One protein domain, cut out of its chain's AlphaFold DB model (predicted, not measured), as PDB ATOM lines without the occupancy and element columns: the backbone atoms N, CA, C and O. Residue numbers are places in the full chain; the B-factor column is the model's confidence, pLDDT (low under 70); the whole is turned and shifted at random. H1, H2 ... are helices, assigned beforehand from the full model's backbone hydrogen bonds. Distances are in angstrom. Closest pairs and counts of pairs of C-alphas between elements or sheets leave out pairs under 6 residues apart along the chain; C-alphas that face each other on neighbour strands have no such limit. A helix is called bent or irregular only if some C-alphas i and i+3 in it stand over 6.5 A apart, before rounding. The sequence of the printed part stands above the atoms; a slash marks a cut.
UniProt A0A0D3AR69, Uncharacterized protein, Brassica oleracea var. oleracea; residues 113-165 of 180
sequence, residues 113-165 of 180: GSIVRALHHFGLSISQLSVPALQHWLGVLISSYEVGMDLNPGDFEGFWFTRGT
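What this domain is: This is residues 113 to 165 of the 180 residues of an uncharacterized protein of Brassica oleracea var. oleracea (UniProt A0A0D3AR69). The longest helix, H2, lies to one side of a loosely packed group of three helices, while on the other side the first residues of H3, 153 to 156, pack on H1; the three helix centres make a triangle. Residues 142 to 148, of which 142 to 147 belong to H2, stick out from the group, and H3 runs away from H1 toward the last printed residue. The printed part has 53 residues with three named helices, in the order H1, H2, H3, and no named strand; its class is all helix. The whole is compact, with a radius of gyration of the C-alphas of 10.8 A, and its C-alphas span 28 by 25 by 19 A.

Where its parts are: H2, residues 131 to 147, measures 24.4 A from first to last C-alpha, from C-alpha 131 at (-28.820, 37.221, -30.231) to C-alpha 147 at (-30.278, 16.471, -43.080). H1, residues 113 to 122, comes before it in the printed part and measures 14.4 A; C-alpha 113 is at (-22.651, 32.053, -47.440). H3, residues 153 to 164, measures 19.3 A and ends with C-alpha 164 at (-47.715, 38.599, -36.285). H3 is only just irregular: C-alphas 155 and 158 are 6.7 A apart, and its line is a rough one.

How they stand to each other: H2 touches no helix. H2 and H1 are near each other, with 6 pairs of C-alphas within 10 A, and their closest C-alphas are 8.0 A apart. H2 and H3 are close but not clearly touching: their closest C-alphas, those of Trp 137 and Phe 156, are 7.9 A apart. They run opposite ways at a steep tilt of 39 degrees. H1 and H3 touch, H3 with residues 153 to 156 alone; the closest C-alphas are those of Ala 118 and Pro 153, 4.6 A apart. These two run the same way at a steep tilt of 48 degrees, with their centres 13.2 A apart. Every O i to N i+4 pair is within hydrogen-bond range in H1 and H2; in H3 it is 3 of 8, beside 6 of 9 O i to N i+3 pairs.

The domain as a whole: The two C-alphas farthest apart, those of Gly 148 and Thr 165, are 30.8 A apart, and the outline is rounded. The printed part has no cut. The link from H1 to H2, of 8 residues, is short, and the link from H2 to H3, of 5 residues, is tight. The mean pLDDT of the printed part is 72.0, and that of H3 is 62. The model's confidence is under 70 at residue 126, at residue 153 and at residues 157 to 165.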
ATOM      1  N   GLY A 113     -22.044  31.674 -46.163       72.25
ATOM      2  CA  GLY A 113     -22.651  32.053 -47.440       72.25
ATOM      3  C   GLY A 113     -24.174  31.915 -47.446       72.25
ATOM      4  O   GLY A 113     -24.868  32.691 -48.101       72.25
ATOM      5  N   SER A 114     -24.714  30.945 -46.712       73.50
ATOM      6  CA  SER A 114     -26.162  30.753 -46.566       73.50
ATOM      7  C   SER A 114     -26.783  31.826 -45.674       73.50
ATOM      8  O   SER A 114     -27.794  32.414 -46.052       73.50
ATOM      9  N   ILE A 115     -26.130  32.165 -44.555       73.31
ATOM     10  CA  ILE A 115     -26.568  33.244 -43.656       73.31
ATOM     11  C   ILE A 115     -26.548  34.589 -44.382       73.31
ATOM     12  O   ILE A 115     -27.519  35.334 -44.311       73.31
ATOM     13  N   VAL A 116     -25.478  34.892 -45.123       74.62
ATOM     14  CA  VAL A 116     -25.365  36.151 -45.877       74.62
ATOM     15  C   VAL A 116     -26.427  36.247 -46.975       74.62
ATOM     16  O   VAL A 116     -27.031  37.305 -47.133       74.62
ATOM     17  N   ARG A 117     -26.711  35.156 -47.700       78.81
ATOM     18  CA  ARG A 117     -27.784  35.131 -48.711       78.81
ATOM     19  C   ARG A 117     -29.169  35.310 -48.095       78.81
ATOM     20  O   ARG A 117     -29.970  36.059 -48.646       78.81
ATOM     21  N   ALA A 118     -29.432  34.670 -46.958       75.44
ATOM     22  CA  ALA A 118     -30.685  34.840 -46.233       75.44
ATOM     23  C   ALA A 118     -30.828  36.286 -45.728       75.44
ATOM     24  O   ALA A 118     -31.803  36.951 -46.051       75.44
ATOM     25  N   LEU A 119     -29.819  36.834 -45.049       79.19
ATOM     26  CA  LEU A 119     -29.801  38.234 -44.606       79.19
ATOM     27  C   LEU A 119     -30.038  39.220 -45.753       79.19
ATOM     28  O   LEU A 119     -30.867  40.118 -45.626       79.19
ATOM     29  N   HIS A 120     -29.359  39.022 -46.884       81.50
ATOM     30  CA  HIS A 120     -29.530  39.850 -48.075       81.50
ATOM     31  C   HIS A 120     -30.957  39.769 -48.638       81.50
ATOM     32  O   HIS A 120     -31.512  40.793 -49.023       81.50
ATOM     33  N   HIS A 121     -31.575  38.585 -48.644       82.44
ATOM     34  CA  HIS A 121     -32.960  38.397 -49.086       82.44
ATOM     35  C   HIS A 121     -33.965  39.172 -48.222       82.44
ATOM     36  O   HIS A 121     -34.897  39.770 -48.752       82.44
ATOM     37  N   PHE A 122     -33.752  39.223 -46.905       77.56
ATOM     38  CA  PHE A 122     -34.604  39.994 -45.990       77.56
ATOM     39  C   PHE A 122     -34.174  41.462 -45.830       77.56
ATOM     40  O   PHE A 122     -34.823  42.208 -45.100       77.56
ATOM     41  N   GLY A 123     -33.088  41.894 -46.483       80.12
ATOM     42  CA  GLY A 123     -32.543  43.249 -46.345       80.12
ATOM     43  C   GLY A 123     -32.007  43.564 -44.942       80.12
ATOM     44  O   GLY A 123     -31.981  44.727 -44.539       80.12
ATOM     45  N   LEU A 124     -31.602  42.542 -44.186       76.44
ATOM     46  CA  LEU A 124     -31.143  42.664 -42.805       76.44
ATOM     47  C   LEU A 124     -29.615  42.651 -42.726       76.44
ATOM     48  O   LEU A 124     -28.935  41.938 -43.461       76.44
ATOM     49  N   SER A 125     -29.066  43.401 -41.773       72.44
ATOM     50  CA  SER A 125     -27.666  43.268 -41.368       72.44
ATOM     51  C   SER A 125     -27.552  42.401 -40.115       72.44
ATOM     52  O   SER A 125     -28.453  42.382 -39.278       72.44
ATOM     53  N   ILE A 126     -26.413  41.723 -39.927       69.38
ATOM     54  CA  ILE A 126     -26.141  40.919 -38.715       69.38
ATOM     55  C   ILE A 126     -26.335  41.760 -37.442       69.38
ATOM     56  O   ILE A 126     -26.853  41.275 -36.445       69.38
ATOM     57  N   SER A 127     -25.999  43.051 -37.504       70.50
ATOM     58  CA  SER A 127     -26.174  44.015 -36.411       70.50
ATOM     59  C   SER A 127     -27.630  44.347 -36.058       70.50
ATOM     60  O   SER A 127     -27.869  44.962 -35.021       70.50
ATOM     61  N   GLN A 128     -28.592  43.989 -36.910       72.25
ATOM     62  CA  GLN A 128     -30.025  44.157 -36.657       72.25
ATOM     63  C   GLN A 128     -30.665  42.894 -36.069       72.25
ATOM     64  O   GLN A 128     -31.759  42.983 -35.510       72.25
ATOM     65  N   LEU A 129     -30.013  41.729 -36.162       73.12
ATOM     66  CA  LEU A 129     -30.516  40.516 -35.526       73.12
ATOM     67  C   LEU A 129     -30.228  40.547 -34.027       73.12
ATOM     68  O   LEU A 129     -29.114  40.817 -33.580       73.12
ATOM     69  N   SER A 130     -31.247  40.215 -33.238       76.88
ATOM     70  CA  SER A 130     -31.053  39.924 -31.824       76.88
ATOM     71  C   SER A 130     -30.295  38.601 -31.661       76.88
ATOM     72  O   SER A 130     -30.399  37.701 -32.498       76.88
ATOM     73  N   VAL A 131     -29.551  38.461 -30.559       73.31
ATOM     74  CA  VAL A 131     -28.820  37.221 -30.231       73.31
ATOM     75  C   VAL A 131     -29.729  35.975 -30.273       73.31
ATOM     76  O   VAL A 131     -29.322  34.984 -30.880       73.31
ATOM     77  N   PRO A 132     -30.979  36.006 -29.754       76.75
ATOM     78  CA  PRO A 132     -31.897  34.870 -29.860       76.75
ATOM     79  C   PRO A 132     -32.313  34.549 -31.301       76.75
ATOM     80  O   PRO A 132     -32.402  33.381 -31.669       76.75
ATOM     81  N   ALA A 133     -32.541  35.572 -32.133       72.88
ATOM     82  CA  ALA A 133     -32.896  35.372 -33.537       72.88
ATOM     83  C   ALA A 133     -31.743  34.719 -34.307       72.88
ATOM     84  O   ALA A 133     -31.962  33.780 -35.072       72.88
ATOM     85  N   LEU A 134     -30.510  35.162 -34.048       75.00
ATOM     86  CA  LEU A 134     -29.312  34.581 -34.647       75.00
ATOM     87  C   LEU A 134     -29.109  33.122 -34.217       75.00
ATOM     88  O   LEU A 134     -28.816  32.274 -35.055       75.00
ATOM     89  N   GLN A 135     -29.302  32.817 -32.932       76.12
ATOM     90  CA  GLN A 135     -29.200  31.452 -32.418       76.12
ATOM     91  C   GLN A 135     -30.234  30.528 -33.069       76.12
ATOM     92  O   GLN A 135     -29.922  29.389 -33.413       76.12
ATOM     93  N   HIS A 136     -31.450  31.025 -33.282       77.69
ATOM     94  CA  HIS A 136     -32.500  30.251 -33.927       77.69
ATOM     95  C   HIS A 136     -32.204  29.990 -35.408       77.69
ATOM     96  O   HIS A 136     -32.310  28.854 -35.867       77.69
ATOM     97  N   TRP A 137     -31.743  31.014 -36.128       76.94
ATOM     98  CA  TRP A 137     -31.303  30.896 -37.519       76.94
ATOM     99  C   TRP A 137     -30.148  29.914 -37.680       76.94
ATOM    100  O   TRP A 137     -30.151  29.096 -38.598       76.94
ATOM    101  N   LEU A 138     -29.178  29.968 -36.768       79.12
ATOM    102  CA  LEU A 138     -28.056  29.043 -36.760       79.12
ATOM    103  C   LEU A 138     -28.525  27.607 -36.489       79.12
ATOM    104  O   LEU A 138     -28.045  26.691 -37.143       79.12
ATOM    105  N   GLY A 139     -29.501  27.415 -35.596       80.69
ATOM    106  CA  GLY A 139     -30.113  26.108 -35.342       80.69
ATOM    107  C   GLY A 139     -30.770  25.506 -36.585       80.69
ATOM    108  O   GLY A 139     -30.472  24.371 -36.941       80.69
ATOM    109  N   VAL A 140     -31.593  26.282 -37.296       78.25
ATOM    110  CA  VAL A 140     -32.238  25.845 -38.551       78.25
ATOM    111  C   VAL A 140     -31.197  25.497 -39.610       78.25
ATOM    112  O   VAL A 140     -31.302  24.476 -40.288       78.25
ATOM    113  N   LEU A 141     -30.159  26.322 -39.726       77.62
ATOM    114  CA  LEU A 141     -29.098  26.122 -40.698       77.62
ATOM    115  C   LEU A 141     -28.256  24.875 -40.398       77.62
ATOM    116  O   LEU A 141     -27.971  24.107 -41.314       77.62
ATOM    117  N   ILE A 142     -27.914  24.631 -39.134       76.06
ATOM    118  CA  ILE A 142     -27.200  23.417 -38.718       76.06
ATOM    119  C   ILE A 142     -28.071  22.180 -38.965       76.06
ATOM    120  O   ILE A 142     -27.604  21.236 -39.596       76.06
ATOM    121  N   SER A 143     -29.345  22.203 -38.563       75.75
ATOM    122  CA  SER A 143     -30.255  21.073 -38.783       75.75
ATOM    123  C   SER A 143     -30.479  20.775 -40.264       75.75
ATOM    124  O   SER A 143     -30.523  19.615 -40.660       75.75
ATOM    125  N   SER A 144     -30.576  21.799 -41.114       76.25
ATOM    126  CA  SER A 144     -30.684  21.577 -42.558       76.25
ATOM    127  C   SER A 144     -29.438  20.927 -43.149       76.25
ATOM    128  O   SER A 144     -29.551  20.068 -44.016       76.25
ATOM    129  N   TYR A 145     -28.257  21.297 -42.649       72.88
ATOM    130  CA  TYR A 145     -26.999  20.738 -43.110       72.88
ATOM    131  C   TYR A 145     -26.870  19.269 -42.706       72.88
ATOM    132  O   TYR A 145     -26.483  18.444 -43.527       72.88
ATOM    133  N   GLU A 146     -27.247  18.941 -41.472       74.25
ATOM    134  CA  GLU A 146     -27.258  17.570 -40.954       74.25
ATOM    135  C   GLU A 146     -28.181  16.654 -41.770       74.25
ATOM    136  O   GLU A 146     -27.844  15.506 -42.044       74.25
ATOM    137  N   VAL A 147     -29.310  17.189 -42.236       78.50
ATOM    138  CA  VAL A 147     -30.278  16.471 -43.080       78.50
ATOM    139  C   VAL A 147     -29.917  16.536 -44.578       78.50
ATOM    140  O   VAL A 147     -30.529  15.853 -45.396       78.50
ATOM    141  N   GLY A 148     -28.908  17.323 -44.969       77.62
ATOM    142  CA  GLY A 148     -28.528  17.527 -46.372       77.62
ATOM    143  C   GLY A 148     -29.568  18.299 -47.194       77.62
ATOM    144  O   GLY A 148     -29.632  18.144 -48.412       77.62
ATOM    145  N   MET A 149     -30.398  19.106 -46.533       77.00
ATOM    146  CA  MET A 149     -31.466  19.891 -47.142       77.00
ATOM    147  C   MET A 149     -30.924  21.231 -47.656       77.00
ATOM    148  O   MET A 149     -30.291  21.985 -46.914       77.00
ATOM    149  N   ASP A 150     -31.190  21.550 -48.923       76.31
ATOM    150  CA  ASP A 150     -30.843  22.852 -49.496       76.31
ATOM    151  C   ASP A 150     -31.819  23.919 -48.976       76.31
ATOM    152  O   ASP A 150     -32.971  23.972 -49.399       76.31
ATOM    153  N   LEU A 151     -31.355  24.777 -48.063       71.88
ATOM    154  CA  LEU A 151     -32.150  25.904 -47.574       71.88
ATOM    155  C   LEU A 151     -32.201  27.046 -48.590       71.88
ATOM    156  O   LEU A 151     -31.175  27.620 -48.981       71.88
ATOM    157  N   ASN A 152     -33.418  27.437 -48.940       73.75
ATOM    158  CA  ASN A 152     -33.736  28.670 -49.637       73.75
ATOM    159  C   ASN A 152     -33.934  29.799 -48.604       73.75
ATOM    160  O   ASN A 152     -34.526  29.572 -47.549       73.75
ATOM    161  N   PRO A 153     -33.500  31.042 -48.883       68.31
ATOM    162  CA  PRO A 153     -33.912  32.214 -48.111       68.31
ATOM    163  C   PRO A 153     -35.412  32.278 -47.763       68.31
ATOM    164  O   PRO A 153     -35.748  32.734 -46.675       68.31
ATOM    165  N   GLY A 154     -36.299  31.789 -48.639       73.88
ATOM    166  CA  GLY A 154     -37.743  31.705 -48.378       73.88
ATOM    167  C   GLY A 154     -38.142  30.738 -47.255       73.88
ATOM    168  O   GLY A 154     -39.135  30.971 -46.575       73.88
ATOM    169  N   ASP A 155     -37.341  29.711 -46.960       75.25
ATOM    170  CA  ASP A 155     -37.626  28.765 -45.868       75.25
ATOM    171  C   ASP A 155     -37.524  29.441 -44.491       75.25
ATOM    172  O   ASP A 155     -38.129  29.008 -43.509       75.25
ATOM    173  N   PHE A 156     -36.798  30.560 -44.423       72.06
ATOM    174  CA  PHE A 156     -36.699  31.396 -43.231       72.06
ATOM    175  C   PHE A 156     -37.881  32.368 -43.072       72.06
ATOM    176  O   PHE A 156     -38.020  32.997 -42.022       72.06
ATOM    177  N   GLU A 157     -38.757  32.501 -44.073       69.75
ATOM    178  CA  GLU A 157     -39.862  33.468 -44.062       69.75
ATOM    179  C   GLU A 157     -40.882  33.161 -42.956       69.75
ATOM    180  O   GLU A 157     -41.356  34.076 -42.280       69.75
ATOM    181  N   GLY A 158     -41.120  31.876 -42.664       66.62
ATOM    182  CA  GLY A 158     -41.968  31.438 -41.548       66.62
ATOM    183  C   GLY A 158     -41.452  31.873 -40.167       66.62
ATOM    184  O   GLY A 158     -42.248  32.117 -39.257       66.62
ATOM    185  N   PHE A 159     -40.137  32.057 -40.015       64.81
ATOM    186  CA  PHE A 159     -39.530  32.563 -38.777       64.81
ATOM    187  C   PHE A 159     -39.663  34.076 -38.620       64.81
ATOM    188  O   PHE A 159     -39.651  34.585 -37.502       64.81
ATOM    189  N   TRP A 160     -39.785  34.809 -39.726       58.75
ATOM    190  CA  TRP A 160     -39.968  36.256 -39.684       58.75
ATOM    191  C   TRP A 160     -41.445  36.642 -39.549       58.75
ATOM    192  O   TRP A 160     -41.793  37.531 -38.767       58.75
ATOM    193  N   PHE A 161     -42.334  35.938 -40.256       54.25
ATOM    194  CA  PHE A 161     -43.773  36.215 -40.247       54.25
ATOM    195  C   PHE A 161     -44.482  35.808 -38.950       54.25
ATOM    196  O   PHE A 161     -45.528  36.366 -38.616       54.25
ATOM    197  N   THR A 162     -43.890  34.915 -38.153       49.34
ATOM    198  CA  THR A 162     -44.390  34.567 -36.810       49.34
ATOM    199  C   THR A 162     -44.377  35.747 -35.827       49.34
ATOM    200  O   THR A 162     -45.012  35.687 -34.776       49.34
ATOM    201  N   ARG A 163     -43.800  36.895 -36.208       45.28
ATOM    202  CA  ARG A 163     -43.942  38.182 -35.508       45.28
ATOM    203  C   ARG A 163     -45.368  38.770 -35.534       45.28
ATOM    204  O   ARG A 163     -45.626  39.753 -34.843       45.28
ATOM    205  N   GLY A 164     -46.306  38.186 -36.283       44.59
ATOM    206  CA  GLY A 164     -47.715  38.599 -36.285       44.59
ATOM    207  C   GLY A 164     -48.539  38.132 -35.076       44.59
ATOM    208  O   GLY A 164     -49.584  38.717 -34.803       44.59
ATOM    209  N   THR A 165     -48.094  37.118 -34.327       39.38
ATOM    210  CA  THR A 165     -48.872  36.566 -33.204       39.38
ATOM    211  C   THR A 165     -48.015  36.407 -31.955       39.38
ATOM    212  O   THR A 165     -47.425  35.361 -31.717       39.38
TER     213      THR A 165